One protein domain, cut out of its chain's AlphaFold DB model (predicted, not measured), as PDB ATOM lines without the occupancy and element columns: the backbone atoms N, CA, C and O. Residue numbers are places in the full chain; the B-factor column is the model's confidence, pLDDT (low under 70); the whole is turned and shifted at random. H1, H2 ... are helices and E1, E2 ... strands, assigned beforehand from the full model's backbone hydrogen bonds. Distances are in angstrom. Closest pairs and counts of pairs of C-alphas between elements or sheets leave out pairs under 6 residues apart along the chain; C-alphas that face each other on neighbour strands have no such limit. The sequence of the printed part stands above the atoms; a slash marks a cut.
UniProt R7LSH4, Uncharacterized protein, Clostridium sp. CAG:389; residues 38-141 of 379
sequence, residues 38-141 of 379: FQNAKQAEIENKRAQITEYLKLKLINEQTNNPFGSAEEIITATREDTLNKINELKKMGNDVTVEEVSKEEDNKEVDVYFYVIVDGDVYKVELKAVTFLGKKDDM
ATOM      1  N   PHE A  38     210.181 243.209 152.341       84.19
ATOM      2  CA  PHE A  38     210.768 243.902 151.187       84.19
ATOM      3  C   PHE A  38     211.764 243.031 150.411       84.19
ATOM      4  O   PHE A  38     211.787 243.078 149.184       84.19
ATOM      5  N   GLN A  39     212.562 242.217 151.110       84.50
ATOM      6  CA  GLN A  39     213.481 241.269 150.473       84.50
ATOM      7  C   GLN A  39     212.699 240.174 149.742       84.50
ATOM      8  O   GLN A  39     212.989 239.898 148.584       84.50
ATOM      9  N   ASN A  40     211.650 239.633 150.367       87.81
ATOM     10  CA  ASN A  40     210.766 238.638 149.758       87.81
ATOM     11  C   ASN A  40     210.029 239.201 148.538       87.81
ATOM     12  O   ASN A  40     209.949 238.533 147.514       87.81
ATOM     13  N   ALA A  41     209.530 240.439 148.614       89.44
ATOM     14  CA  ALA A  41     208.898 241.108 147.480       89.44
ATOM     15  C   ALA A  41     209.887 241.310 146.322       89.44
ATOM     16  O   ALA A  41     209.538 241.063 145.170       89.44
ATOM     17  N   LYS A  42     211.137 241.694 146.622       88.94
ATOM     18  CA  LYS A  42     212.186 241.835 145.605       88.94
ATOM     19  C   LYS A  42     212.577 240.492 144.987       88.94
ATOM     20  O   LYS A  42     212.754 240.409 143.776       88.94
ATOM     21  N   GLN A  43     212.680 239.446 145.799       89.88
ATOM     22  CA  GLN A  43     212.966 238.094 145.334       89.88
ATOM     23  C   GLN A  43     211.839 237.566 144.436       89.88
ATOM     24  O   GLN A  43     212.114 237.062 143.353       89.88
ATOM     25  N   ALA A  44     210.579 237.777 144.825       93.19
ATOM     26  CA  ALA A  44     209.416 237.416 144.017       93.19
ATOM     27  C   ALA A  44     209.369 238.175 142.679       93.19
ATOM     28  O   ALA A  44     209.011 237.599 141.655       93.19
ATOM     29  N   GLU A  45     209.763 239.455 142.654       92.06
ATOM     30  CA  GLU A  45     209.902 240.230 141.414       92.06
ATOM     31  C   GLU A  45     210.949 239.605 140.474       92.06
ATOM     32  O   GLU A  45     210.690 239.427 139.282       92.06
ATOM     33  N   ILE A  46     212.112 239.223 141.017       91.00
ATOM     34  CA  ILE A  46     213.198 238.572 140.268       91.00
ATOM     35  C   ILE A  46     212.753 237.202 139.738       91.00
ATOM     36  O   ILE A  46     212.957 236.900 138.564       91.00
ATOM     37  N   GLU A  47     212.122 236.378 140.573       93.19
ATOM     38  CA  GLU A  47     211.619 235.054 140.188       93.19
ATOM     39  C   GLU A  47     210.531 235.142 139.120       93.19
ATOM     40  O   GLU A  47     210.574 234.392 138.146       93.19
ATOM     41  N   ASN A  48     209.609 236.100 139.237       94.25
ATOM     42  CA  ASN A  48     208.591 236.355 138.221       94.25
ATOM     43  C   ASN A  48     209.229 236.740 136.878       94.25
ATOM     44  O   ASN A  48     208.882 236.176 135.844       94.25
ATOM     45  N   LYS A  49     210.216 237.645 136.885       94.50
ATOM     46  CA  LYS A  49     210.961 238.004 135.672       94.50
ATOM     47  C   LYS A  49     211.662 236.790 135.053       94.50
ATOM     48  O   LYS A  49     211.557 236.569 133.848       94.50
ATOM     49  N   ARG A  50     212.327 235.968 135.869       95.25
ATOM     50  CA  ARG A  50     212.993 234.740 135.403       95.25
ATOM     51  C   ARG A  50     212.006 233.734 134.822       95.25
ATOM     52  O   ARG A  50     212.314 233.109 133.809       95.25
ATOM     53  N   ALA A  51     210.828 233.599 135.426       96.25
ATOM     54  CA  ALA A  51     209.762 232.743 134.926       96.25
ATOM     55  C   ALA A  51     209.223 233.241 133.578       96.25
ATOM     56  O   ALA A  51     209.083 232.439 132.661       96.25
ATOM     57  N   GLN A  52     209.007 234.553 133.418       96.25
ATOM     58  CA  GLN A  52     208.560 235.147 132.152       96.25
ATOM     59  C   GLN A  52     209.560 234.910 131.016       96.25
ATOM     60  O   GLN A  52     209.159 234.501 129.929       96.25
ATOM     61  N   ILE A  53     210.857 235.103 131.270       97.12
ATOM     62  CA  ILE A  53     211.912 234.852 130.276       97.12
ATOM     63  C   ILE A  53     211.987 233.362 129.928       97.12
ATOM     64  O   ILE A  53     212.039 233.000 128.754       97.12
ATOM     65  N   THR A  54     211.950 232.490 130.939       97.31
ATOM     66  CA  THR A  54     211.966 231.034 130.737       97.31
ATOM     67  C   THR A  54     210.782 230.587 129.883       97.31
ATOM     68  O   THR A  54     210.961 229.824 128.940       97.31
ATOM     69  N   GLU A  55     209.579 231.074 130.186       97.12
ATOM     70  CA  GLU A  55     208.365 230.739 129.443       97.12
ATOM     71  C   GLU A  55     208.409 231.276 128.014       97.12
ATOM     72  O   GLU A  55     208.098 230.555 127.070       97.12
ATOM     73  N   TYR A  56     208.879 232.512 127.834       97.31
ATOM     74  CA  TYR A  56     209.087 233.101 126.516       97.31
ATOM     75  C   TYR A  56     209.975 232.214 125.635       97.31
ATOM     76  O   TYR A  56     209.591 231.856 124.523       97.31
ATOM     77  N   LEU A  57     211.138 231.811 126.148       97.88
ATOM     78  CA  LEU A  57     212.081 230.956 125.428       97.88
ATOM     79  C   LEU A  57     211.518 229.545 125.187       97.88
ATOM     80  O   LEU A  57     211.729 228.983 124.114       97.88
ATOM     81  N   LYS A  58     210.751 228.981 126.132       97.94
ATOM     82  CA  LYS A  58     210.050 227.700 125.927       97.94
ATOM     83  C   LYS A  58     209.044 227.784 124.788       97.94
ATOM     84  O   LYS A  58     209.008 226.886 123.956       97.94
ATOM     85  N   LEU A  59     208.256 228.857 124.721       97.31
ATOM     86  CA  LEU A  59     207.291 229.061 123.640       97.31
ATOM     87  C   LEU A  59     207.984 229.169 122.279       97.31
ATOM     88  O   LEU A  59     207.478 228.622 121.303       97.31
ATOM     89  N   LYS A  60     209.154 229.818 122.215       97.00
ATOM     90  CA  LYS A  60     209.985 229.870 121.002       97.00
ATOM     91  C   LYS A  60     210.430 228.483 120.562       97.00
ATOM     92  O   LYS A  60     210.197 228.106 119.419       97.00
ATOM     93  N   LEU A  61     210.993 227.714 121.490       97.56
ATOM     94  CA  LEU A  61     211.440 226.352 121.227       97.56
ATOM     95  C   LEU A  61     210.283 225.451 120.764       97.56
ATOM     96  O   LEU A  61     210.404 224.763 119.756       97.56
ATOM     97  N   ILE A  62     209.140 225.492 121.457       97.00
ATOM     98  CA  ILE A  62     207.947 224.700 121.116       97.00
ATOM     99  C   ILE A  62     207.392 225.095 119.740       97.00
ATOM    100  O   ILE A  62     206.967 224.224 118.978       97.00
ATOM    101  N   ASN A  63     207.397 226.388 119.402       96.50
ATOM    102  CA  ASN A  63     206.978 226.863 118.085       96.50
ATOM    103  C   ASN A  63     207.848 226.254 116.980       96.50
ATOM    104  O   ASN A  63     207.312 225.698 116.023       96.50
ATOM    105  N   GLU A  64     209.173 226.268 117.140       97.00
ATOM    106  CA  GLU A  64     210.081 225.693 116.142       97.00
ATOM    107  C   GLU A  64     210.025 224.164 116.086       97.00
ATOM    108  O   GLU A  64     210.079 223.594 114.996       97.00
ATOM    109  N   GLN A  65     209.810 223.488 117.217       95.81
ATOM    110  CA  GLN A  65     209.520 222.050 117.246       95.81
ATOM    111  C   GLN A  65     208.224 221.703 116.501       95.81
ATOM    112  O   GLN A  65     208.146 220.670 115.839       95.81
ATOM    113  N   THR A  66     207.206 222.563 116.590       96.56
ATOM    114  CA  THR A  66     205.915 222.367 115.913       96.56
ATOM    115  C   THR A  66     206.008 222.664 114.417       96.56
ATOM    116  O   THR A  66     205.398 221.956 113.618       96.56
ATOM    117  N   ASN A  67     206.784 223.680 114.028       95.06
ATOM    118  CA  ASN A  67     207.013 224.034 112.626       95.06
ATOM    119  C   ASN A  67     207.900 223.006 111.910       95.06
ATOM    120  O   ASN A  67     207.711 222.764 110.720       95.06
ATOM    121  N   ASN A  68     208.819 222.366 112.641       93.69
ATOM    122  CA  ASN A  68     209.765 221.383 112.115       93.69
ATOM    123  C   ASN A  68     209.675 220.041 112.873       93.69
ATOM    124  O   ASN A  68     210.655 219.613 113.484       93.69
ATOM    125  N   PRO A  69     208.537 219.318 112.816       91.25
ATOM    126  CA  PRO A  69     208.298 218.127 113.642       91.25
ATOM    127  C   PRO A  69     209.220 216.938 113.321       91.25
ATOM    128  O   PRO A  69     209.331 216.011 114.119       91.25
ATOM    129  N   PHE A  70     209.874 216.959 112.157       92.94
ATOM    130  CA  PHE A  70     210.861 215.960 111.728       92.94
ATOM    131  C   PHE A  70     212.278 216.541 111.607       92.94
ATOM    132  O   PHE A  70     213.160 215.874 111.069       92.94
ATOM    133  N   GLY A  71     212.486 217.782 112.063       91.06
ATOM    134  CA  GLY A  71     213.789 218.436 112.048       91.06
ATOM    135  C   GLY A  71     214.756 217.790 113.036       91.06
ATOM    136  O   GLY A  71     214.366 217.255 114.076       91.06
ATOM    137  N   SER A  72     216.042 217.851 112.714       95.94
ATOM    138  CA  SER A  72     217.106 217.490 113.643       95.94
ATOM    139  C   SER A  72     217.156 218.458 114.829       95.94
ATOM    140  O   SER A  72     216.694 219.600 114.760       95.94
ATOM    141  N   ALA A  73     217.770 218.017 115.930       94.69
ATOM    142  CA  ALA A  73     217.984 218.867 117.098       94.69
ATOM    143  C   ALA A  73     218.727 220.166 116.732       94.69
ATOM    144  O   ALA A  73     218.407 221.229 117.251       94.69
ATOM    145  N   GLU A  74     219.699 220.077 115.820       95.38
ATOM    146  CA  GLU A  74     220.517 221.207 115.381       95.38
ATOM    147  C   GLU A  74     219.718 222.211 114.554       95.38
ATOM    148  O   GLU A  74     219.816 223.408 114.812       95.38
ATOM    149  N   GLU A  75     218.880 221.746 113.625       96.06
ATOM    150  CA  GLU A  75     217.992 222.619 112.848       96.06
ATOM    151  C   GLU A  75     217.005 223.354 113.759       96.06
ATOM    152  O   GLU A  75     216.883 224.576 113.678       96.06
ATOM    153  N   ILE A  76     216.349 222.633 114.677       97.25
ATOM    154  CA  ILE A  76     215.359 223.213 115.595       97.25
ATOM    155  C   ILE A  76     216.013 224.241 116.523       97.25
ATOM    156  O   ILE A  76     215.472 225.331 116.719       97.25
ATOM    157  N   ILE A  77     217.173 223.923 117.101       97.75
ATOM    158  CA  ILE A  77     217.861 224.819 118.036       97.75
ATOM    159  C   ILE A  77     218.436 226.044 117.324       97.75
ATOM    160  O   ILE A  77     218.308 227.156 117.839       97.75
ATOM    161  N   THR A  78     218.975 225.875 116.117       96.94
ATOM    162  CA  THR A  78     219.448 226.996 115.294       96.94
ATOM    163  C   THR A  78     218.292 227.920 114.911       96.94
ATOM    164  O   THR A  78     218.381 229.126 115.137       96.94
ATOM    165  N   ALA A  79     217.163 227.372 114.451       96.88
ATOM    166  CA  ALA A  79     215.964 228.157 114.145       96.88
ATOM    167  C   ALA A  79     215.407 228.878 115.386       96.88
ATOM    168  O   ALA A  79     215.050 230.055 115.326       96.88
ATOM    169  N   THR A  80     215.397 228.204 116.542       97.88
ATOM    170  CA  THR A  80     214.956 228.798 117.817       97.88
ATOM    171  C   THR A  80     215.833 229.990 118.196       97.88
ATOM    172  O   THR A  80     215.327 231.034 118.625       97.88
ATOM    173  N   ARG A  81     217.153 229.862 118.024       97.88
ATOM    174  CA  ARG A  81     218.106 230.947 118.255       97.88
ATOM    175  C   ARG A  81     217.851 232.124 117.315       97.88
ATOM    176  O   ARG A  81     217.795 233.264 117.778       97.88
ATOM    177  N   GLU A  82     217.669 231.865 116.024       97.44
ATOM    178  CA  GLU A  82     217.393 232.904 115.028       97.44
ATOM    179  C   GLU A  82     216.073 233.644 115.307       97.44
ATOM    180  O   GLU A  82     216.061 234.876 115.288       97.44
ATOM    181  N   ASP A  83     214.978 232.949 115.654       96.69
ATOM    182  CA  ASP A  83     213.721 233.622 116.043       96.69
ATOM    183  C   ASP A  83     213.904 234.462 117.317       96.69
ATOM    184  O   ASP A  83     213.370 235.568 117.425       96.69
ATOM    185  N   THR A  84     214.710 233.974 118.265       96.50
ATOM    186  CA  THR A  84     215.047 234.706 119.496       96.50
ATOM    187  C   THR A  84     215.829 235.988 119.193       96.50
ATOM    188  O   THR A  84     215.514 237.042 119.748       96.50
ATOM    189  N   LEU A  85     216.806 235.937 118.281       95.38
ATOM    190  CA  LEU A  85     217.560 237.107 117.816       95.38
ATOM    191  C   LEU A  85     216.663 238.108 117.081       95.38
ATOM    192  O   LEU A  85     216.680 239.302 117.385       95.38
ATOM    193  N   ASN A  86     215.829 237.625 116.160       95.94
ATOM    194  CA  ASN A  86     214.912 238.464 115.388       95.94
ATOM    195  C   ASN A  86     213.906 239.201 116.285       95.94
ATOM    196  O   ASN A  86     213.497 240.324 115.982       95.94
ATOM    197  N   LYS A  87     213.532 238.595 117.417       95.38
ATOM    198  CA  LYS A  87     212.595 239.159 118.399       95.38
ATOM    199  C   LYS A  87     213.270 239.566 119.708       95.38
ATOM    200  O   LYS A  87     212.600 239.703 120.729       95.38
ATOM    201  N   ILE A  88     214.566 239.886 119.676       94.25
ATOM    202  CA  ILE A  88     215.333 240.290 120.867       94.25
ATOM    203  C   ILE A  88     214.703 241.479 121.613       94.25
ATOM    204  O   ILE A  88     214.817 241.591 122.830       94.25
ATOM    205  N   ASN A  89     213.971 242.352 120.911       94.50
ATOM    206  CA  ASN A  89     213.262 243.482 121.515       94.50
ATOM    207  C   ASN A  89     212.121 243.064 122.461       94.50
ATOM    208  O   ASN A  89     211.743 243.841 123.333       94.50
ATOM    209  N   GLU A  90     211.554 241.864 122.308       95.25
ATOM    210  CA  GLU A  90     210.563 241.320 123.244       95.25
ATOM    211  C   GLU A  90     211.232 240.897 124.554       95.25
ATOM    212  O   GLU A  90     210.737 241.247 125.625       95.25
ATOM    213  N   LEU A  91     212.408 240.263 124.475       93.81
ATOM    214  CA  LEU A  91     213.261 240.009 125.641       93.81
ATOM    215  C   LEU A  91     213.697 241.320 126.309       93.81
ATOM    216  O   LEU A  91     213.665 241.415 127.537       93.81
ATOM    217  N   LYS A  92     213.988 242.362 125.515       93.94
ATOM    218  CA  LYS A  92     214.378 243.683 126.034       93.94
ATOM    219  C   LYS A  92     213.309 244.393 126.873       93.94
ATOM    220  O   LYS A  92     213.615 245.312 127.624       93.94
ATOM    221  N   LYS A  93     212.040 243.978 126.765       93.75
ATOM    222  CA  LYS A  93     210.958 244.475 127.635       93.75
ATOM    223  C   LYS A  93     211.014 243.863 129.034       93.75
ATOM    224  O   LYS A  93     210.502 244.463 129.973       93.75
ATOM    225  N   MET A  94     211.597 242.671 129.161       91.75
ATOM    226  CA  MET A  94     211.737 241.950 130.427       91.75
ATOM    227  C   MET A  94     213.077 242.258 131.106       91.75
ATOM    228  O   MET A  94     213.129 242.326 132.335       91.75
ATOM    229  N   GLY A  95     214.149 242.500 130.347       89.56
ATOM    230  CA  GLY A  95     215.446 242.954 130.862       89.56
ATOM    231  C   GLY A  95     216.207 243.819 129.868       89.56
ATOM    232  O   GLY A  95     216.001 243.686 128.676       89.56
ATOM    233  N   ASN A  96     217.050 244.736 130.332       89.38
ATOM    234  CA  ASN A  96     217.606 245.778 129.462       89.38
ATOM    235  C   ASN A  96     218.785 245.282 128.623       89.38
ATOM    236  O   ASN A  96     218.890 245.620 127.442       89.38
ATOM    237  N   ASP A  97     219.668 244.501 129.238       91.38
ATOM    238  CA  ASP A  97     220.822 243.906 128.579       91.38
ATOM    239  C   ASP A  97     220.489 242.477 128.155       91.38
ATOM    240  O   ASP A  97     220.128 241.649 128.991       91.38
ATOM    241  N   VAL A  98     220.558 242.201 126.853       94.94
ATOM    242  CA  VAL A  98     220.205 240.897 126.280       94.94
ATOM    243  C   VAL A  98     221.277 240.475 125.293       94.94
ATOM    244  O   VAL A  98     221.517 241.165 124.301       94.94
ATOM    245  N   THR A  99     221.866 239.308 125.536       93.88
ATOM    246  CA  THR A  99     222.827 238.648 124.648       93.88
ATOM    247  C   THR A  99     222.325 237.250 124.300       93.88
ATOM    248  O   THR A  99     221.804 236.545 125.162       93.88
ATOM    249  N   VAL A 100     222.477 236.840 123.041       94.88
ATOM    250  CA  VAL A 100     222.178 235.480 122.575       94.88
ATOM    251  C   VAL A 100     223.468 234.909 122.000       94.88
ATOM    252  O   VAL A 100     223.975 235.407 120.994       94.88
ATOM    253  N   GLU A 101     224.020 233.900 122.662       92.88
ATOM    254  CA  GLU A 101     225.275 233.271 122.253       92.88
ATOM    255  C   GLU A 101     225.062 232.342 121.051       92.88
ATOM    256  O   GLU A 101     223.927 232.025 120.689       92.88
ATOM    257  N   GLU A 102     226.149 231.961 120.379       92.06
ATOM    258  CA  GLU A 102     226.113 231.003 119.268       92.06
ATOM    259  C   GLU A 102     225.677 229.605 119.728       92.06
ATOM    260  O   GLU A 102     225.737 229.262 120.911       92.06
ATOM    261  N   VAL A 103     225.225 228.794 118.772       93.25
ATOM    262  CA  VAL A 103     224.895 227.389 119.029       93.25
ATOM    263  C   VAL A 103     226.178 226.606 119.322       93.25
ATOM    264  O   VAL A 103     227.180 226.760 118.626       93.25
ATOM    265  N   SER A 104     226.133 225.739 120.332       89.88
ATOM    266  CA  SER A 104     227.233 224.864 120.733       89.88
ATOM    267  C   SER A 104     226.771 223.413 120.880       89.88
ATOM    268  O   SER A 104     225.609 223.127 121.173       89.88
ATOM    269  N   LYS A 105     227.712 222.489 120.677       90.94
ATOM    270  CA  LYS A 105     227.593 221.047 120.963       90.94
ATOM    271  C   LYS A 105     228.654 220.572 121.960       90.94
ATOM    272  O   LYS A 105     228.848 219.377 122.149       90.94
ATOM    273  N   GLU A 106     229.362 221.508 122.585       82.75
ATOM    274  CA  GLU A 106     230.417 221.233 123.556       82.75
ATOM    275  C   GLU A 106     230.118 222.021 124.833       82.75
ATOM    276  O   GLU A 106     229.905 223.233 124.792       82.75
ATOM    277  N   GLU A 107     230.067 221.340 125.975       82.31
ATOM    278  CA  GLU A 107     229.957 221.948 127.305       82.31
ATOM    279  C   GLU A 107     230.966 221.247 128.214       82.31
ATOM    280  O   GLU A 107     231.024 220.018 128.249       82.31
ATOM    281  N   ASP A 108     231.823 222.020 128.887       70.56
ATOM    282  CA  ASP A 108     232.914 221.502 129.724       70.56
ATOM    283  C   ASP A 108     233.753 220.403 129.022       70.56
ATOM    284  O   ASP A 108     234.092 219.371 129.608       70.56
ATOM    285  N   ASN A 109     234.069 220.622 127.736       61.41
ATOM    286  CA  ASN A 109     234.803 219.710 126.845       61.41
ATOM    287  C   ASN A 109     234.178 218.321 126.652       61.41
ATOM    288  O   ASN A 109     234.876 217.362 126.308       61.41
ATOM    289  N   LYS A 110     232.874 218.186 126.879       72.25
ATOM    290  CA  LYS A 110     232.118 216.983 126.541       72.25
ATOM    291  C   LYS A 110     231.197 217.309 125.385       72.25
ATOM    292  O   LYS A 110     230.556 218.358 125.377       72.25
ATOM    293  N   GLU A 111     231.143 216.401 124.417       86.81
ATOM    294  CA  GLU A 111     230.100 216.442 123.402       86.81
ATOM    295  C   GLU A 111     228.753 216.280 124.114       86.81
ATOM    296  O   GLU A 111     228.541 215.327 124.872       86.81
ATOM    297  N   VAL A 112     227.884 217.264 123.929       89.94
ATOM    298  CA  VAL A 112     226.559 217.329 124.540       89.94
ATOM    299  C   VAL A 112     225.501 217.570 123.471       89.94
ATOM    300  O   VAL A 112     225.802 217.953 122.339       89.94
ATOM    301  N   ASP A 113     224.240 217.362 123.851       92.81
ATOM    302  CA  ASP A 113     223.099 217.747 123.026       92.81
ATOM    303  C   ASP A 113     223.197 219.244 122.670       92.81
ATOM    304  O   ASP A 113     223.551 220.073 123.508       92.81
ATOM    305  N   VAL A 114     222.878 219.581 121.421       95.12
ATOM    306  CA  VAL A 114     222.977 220.945 120.883       95.12
ATOM    307  C   VAL A 114     222.162 221.959 121.696       95.12
ATOM    308  O   VAL A 114     221.000 221.718 122.039       95.12
ATOM    309  N   TYR A 115     222.776 223.106 121.992       96.12
ATOM    310  CA  TYR A 115     222.200 224.150 122.837       96.12
ATOM    311  C   TYR A 115     222.710 225.548 122.457       96.12
ATOM    312  O   TYR A 115     223.670 225.691 121.706       96.12
ATOM    313  N   PHE A 116     222.092 226.593 123.004       96.00
ATOM    314  CA  PHE A 116     222.668 227.943 123.059       96.00
ATOM    315  C   PHE A 116     222.295 228.624 124.380       96.00
ATOM    316  O   PHE A 116     221.358 228.199 125.066       96.00
ATOM    317  N   TYR A 117     223.019 229.685 124.738       94.69
ATOM    318  CA  TYR A 117     222.698 230.498 125.907       94.69
ATOM    319  C   TYR A 117     222.018 231.813 125.520       94.69
ATOM    320  O   TYR A 117     222.370 232.469 124.540       94.69
ATOM    321  N   VAL A 118     221.062 232.226 126.347       96.00
ATOM    322  CA  VAL A 118     220.489 233.574 126.356       96.00
ATOM    323  C   VAL A 118     220.823 234.205 127.695       96.00
ATOM    324  O   VAL A 118     220.616 233.591 128.737       96.00
ATOM    325  N   ILE A 119     221.342 235.425 127.682       94.44
ATOM    326  CA  ILE A 119     221.760 236.153 128.876       94.44
ATOM    327  C   ILE A 119     220.915 237.415 128.963       94.44
ATOM    328  O   ILE A 119     220.927 238.212 128.030       94.44
ATOM    329  N   VAL A 120     220.183 237.592 130.063       95.25
ATOM    330  CA  VAL A 120     219.309 238.752 130.295       95.25
ATOM    331  C   VAL A 120     219.656 239.402 131.632       95.25
ATOM    332  O   VAL A 120     219.451 238.798 132.678       95.25
ATOM    333  N   ASP A 121     220.182 240.629 131.626       92.38
ATOM    334  CA  ASP A 121     220.673 241.343 132.822       92.38
ATOM    335  C   ASP A 121     221.591 240.472 133.715       92.38
ATOM    336  O   ASP A 121     221.498 240.441 134.954       92.38
ATOM    337  N   GLY A 122     222.453 239.703 133.047       89.06
ATOM    338  CA  GLY A 122     223.375 238.749 133.651       89.06
ATOM    339  C   GLY A 122     222.758 237.408 134.055       89.06
ATOM    340  O   GLY A 122     223.515 236.516 134.405       89.06
ATOM    341  N   ASP A 123     221.440 237.207 134.014       94.00
ATOM    342  CA  ASP A 123     220.824 235.891 134.240       94.00
ATOM    343  C   ASP A 123     220.994 235.014 132.985       94.00
ATOM    344  O   ASP A 123     220.615 235.417 131.887       94.00
ATOM    345  N   VAL A 124     221.575 233.822 133.139       94.38
ATOM    346  CA  VAL A 124     221.914 232.898 132.045       94.38
ATOM    347  C   VAL A 124     220.846 231.819 131.915       94.38
ATOM    348  O   VAL A 124     220.516 231.132 132.885       94.38
ATOM    349  N   TYR A 125     220.339 231.631 130.703       96.12
ATOM    350  CA  TYR A 125     219.351 230.621 130.343       96.12
ATOM    351  C   TYR A 125     219.937 229.706 129.274       96.12
ATOM    352  O   TYR A 125     220.366 230.177 128.224       96.12
ATOM    353  N   LYS A 126     219.937 228.399 129.526       96.12
ATOM    354  CA  LYS A 126     220.290 227.372 128.547       96.12
ATOM    355  C   LYS A 126     219.043 226.942 127.795       96.12
ATOM    356  O   LYS A 126     218.055 226.569 128.427       96.12
ATOM    357  N   VAL A 127     219.098 226.990 126.470       97.44
ATOM    358  CA  VAL A 127     218.052 226.481 125.581       97.44
ATOM    359  C   VAL A 127     218.601 225.244 124.884       97.44
ATOM    360  O   VAL A 127     219.548 225.333 124.109       97.44
ATOM    361  N   GLU A 128     218.009 224.095 125.177       96.62
ATOM    362  CA  GLU A 128     218.332 222.790 124.596       96.62
ATOM    363  C   GLU A 128     217.038 222.111 124.141       96.62
ATOM    364  O   GLU A 128     215.946 222.499 124.554       96.62
ATOM    365  N   LEU A 129     217.119 221.078 123.297       94.81
ATOM    366  CA  LEU A 129     215.918 220.518 122.656       94.81
ATOM    367  C   LEU A 129     214.844 220.066 123.663       94.81
ATOM    368  O   LEU A 129     213.648 220.145 123.391       94.81
ATOM    369  N   LYS A 130     215.265 219.581 124.832       94.06
ATOM    370  CA  LYS A 130     214.365 219.022 125.847       94.06
ATOM    371  C   LYS A 130     213.855 220.070 126.839       94.06
ATOM    372  O   LYS A 130     212.857 219.809 127.509       94.06
ATOM    373  N   ALA A 131     214.536 221.209 126.986       95.50
ATOM    374  CA  ALA A 131     214.267 222.143 128.072       95.50
ATOM    375  C   ALA A 131     214.819 223.556 127.832       95.50
ATOM    376  O   ALA A 131     215.789 223.774 127.113       95.50
ATOM    377  N   VAL A 132     214.231 224.515 128.549       97.31
ATOM    378  CA  VAL A 132     214.856 225.812 128.819       97.31
ATOM    379  C   VAL A 132     215.086 225.924 130.316       97.31
ATOM    380  O   VAL A 132     214.126 225.837 131.093       97.31
ATOM    381  N   THR A 133     216.340 226.135 130.707       96.06
ATOM    382  CA  THR A 133     216.786 226.067 132.101       96.06
ATOM    383  C   THR A 133     217.524 227.341 132.492       96.06
ATOM    384  O   THR A 133     218.467 227.752 131.823       96.06
ATOM    385  N   PHE A 134     217.130 227.963 133.603       95.25
ATOM    386  CA  PHE A 134     217.892 229.054 134.213       95.25
ATOM    387  C   PHE A 134     219.099 228.489 134.978       95.25
ATOM    388  O   PHE A 134     218.925 227.645 135.856       95.25
ATOM    389  N   LEU A 135     220.308 228.955 134.655       91.88
ATOM    390  CA  LEU A 135     221.566 228.454 135.220       91.88
ATOM    391  C   LEU A 135     222.123 229.308 136.366       91.88
ATOM    392  O   LEU A 135     223.015 228.859 137.084       91.88
ATOM    393  N   GLY A 136     221.609 230.522 136.556       90.75
ATOM    394  CA  GLY A 136     222.133 231.473 137.534       90.75
ATOM    395  C   GLY A 136     222.615 232.767 136.891       90.75
ATOM    396  O   GLY A 136     222.373 233.034 135.716       90.75
ATOM    397  N   LYS A 137     223.300 233.590 137.683       89.19
ATOM    398  CA  LYS A 137     223.963 234.806 137.207       89.19
ATOM    399  C   LYS A 137     225.283 234.439 136.527       89.19
ATOM    400  O   LYS A 137     226.047 233.658 137.085       89.19
ATOM    401  N   LYS A 138     225.585 235.052 135.383       85.62
ATOM    402  CA  LYS A 138     226.846 234.922 134.639       85.62
ATOM    403  C   LYS A 138     228.042 235.196 135.544       85.62
ATOM    404  O   LYS A 138     228.965 234.392 135.595       85.62
ATOM    405  N   ASP A 139     227.959 236.274 136.316       81.75
ATOM    406  CA  ASP A 139     229.002 236.694 137.255       81.75
ATOM    407  C   ASP A 139     229.165 235.739 138.438       81.75
ATOM    408  O   ASP A 139     230.186 235.785 139.113       81.75
ATOM    409  N   ASP A 140     228.193 234.859 138.684       85.06
ATOM    410  CA  ASP A 140     228.280 233.802 139.686       85.06
ATOM    411  C   ASP A 140     228.704 232.470 139.061       85.06
ATOM    412  O   ASP A 140     228.803 231.479 139.775       85.06
ATOM    413  N   MET A 141     228.939 232.364 137.754       84.25
ATOM    414  CA  MET A 141     229.398 231.104 137.167       84.25
ATOM    415  C   MET A 141     230.888 230.886 137.453       84.25
ATOM    416  O   MET A 141     231.655 231.830 137.647       84.25
TER     417      MET A 141
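What this domain is: This is residues 38 to 141 of the 379 residues of an uncharacterized protein of Clostridium sp. CAG:389 (UniProt R7LSH4). A strongly twisted antiparallel sheet of five strands has two helices, H1 and H2, over one face, and no named helix over the other. The first part of the long H1, residues 38 to 48, sticks out as an arm, while at the sheet's other end E3 bends, and the hairpin tip of E2 and E3 turns away from the helices. The printed part has 104 residues, with three named helices followed by five named strands, H1 H2 H3 E1 E2 E3 E4 E5, of the mixed class, helices and strands. The sheet is branched, with E1 and E2 on one side of E3 and E4, then E5, on the other. The whole is compact, with a radius of gyration of the C-alphas of 14.0 A, yet elongated, spanning 48 by 31 by 20 A.

How they stand to each other: E3, residues 110 to 120, bends by 83 degrees at residue 113. On one side of it lie E1, residues 98 to 100, with N 99 and O 119 at 2.9 A, and E2, residues 104 to 107, with N 104 and O 115 at 2.8 A. On the other side lies E4, residues 123 to 128, with N 118 and O 125 at 2.9 A. E5, residues 131 to 137, is the next neighbour of E4, with N 133 and O 126 at 2.9 A. E2 E3 E4 E5 form a meander, each strand the antiparallel neighbour of the one before, and its three successive pairs are hairpins. H1, residues 38 to 67, is on the sheet over E4 and E5 at a height of 9.5 A; the C-alphas of Lys 58 and Val 132, its closest to E5, are 5.9 A apart. H2, residues 73 to 86, is on the same face over E3 at a height of 9.1 A, its closest C-alphas to E3 being Glu 74 and Val 114, 6.0 A. H1 touches H2 with residues 57 to 65 alone, closest at the C-alphas of Leu 61 and Thr 80, 5.5 A, at a steep tilt of 59 degrees, opposite ways. H3, residues 88 to 91, only grazes the sheet. Every O i to N i+4 pair is within hydrogen-bond range in H1 and H2; H3 is too short for such a pair.

Where its parts are: H1 begins at C-alpha 38 (210.768, 243.902, 151.187) and is 43.5 A long. H2 measures 19.9 A and E3 25.5 A. E4 measures 16.5 A, and E5, 18.4 A, ends at C-alpha 137 (223.963, 234.806, 137.207).

The domain as a whole: The C-alphas farthest apart, Phe 38 and Phe 70, are 48.4 A apart. The printed part has no cut and no long link. Mean pLDDT of the printed part is 92.8; residue 109 alone is under 70.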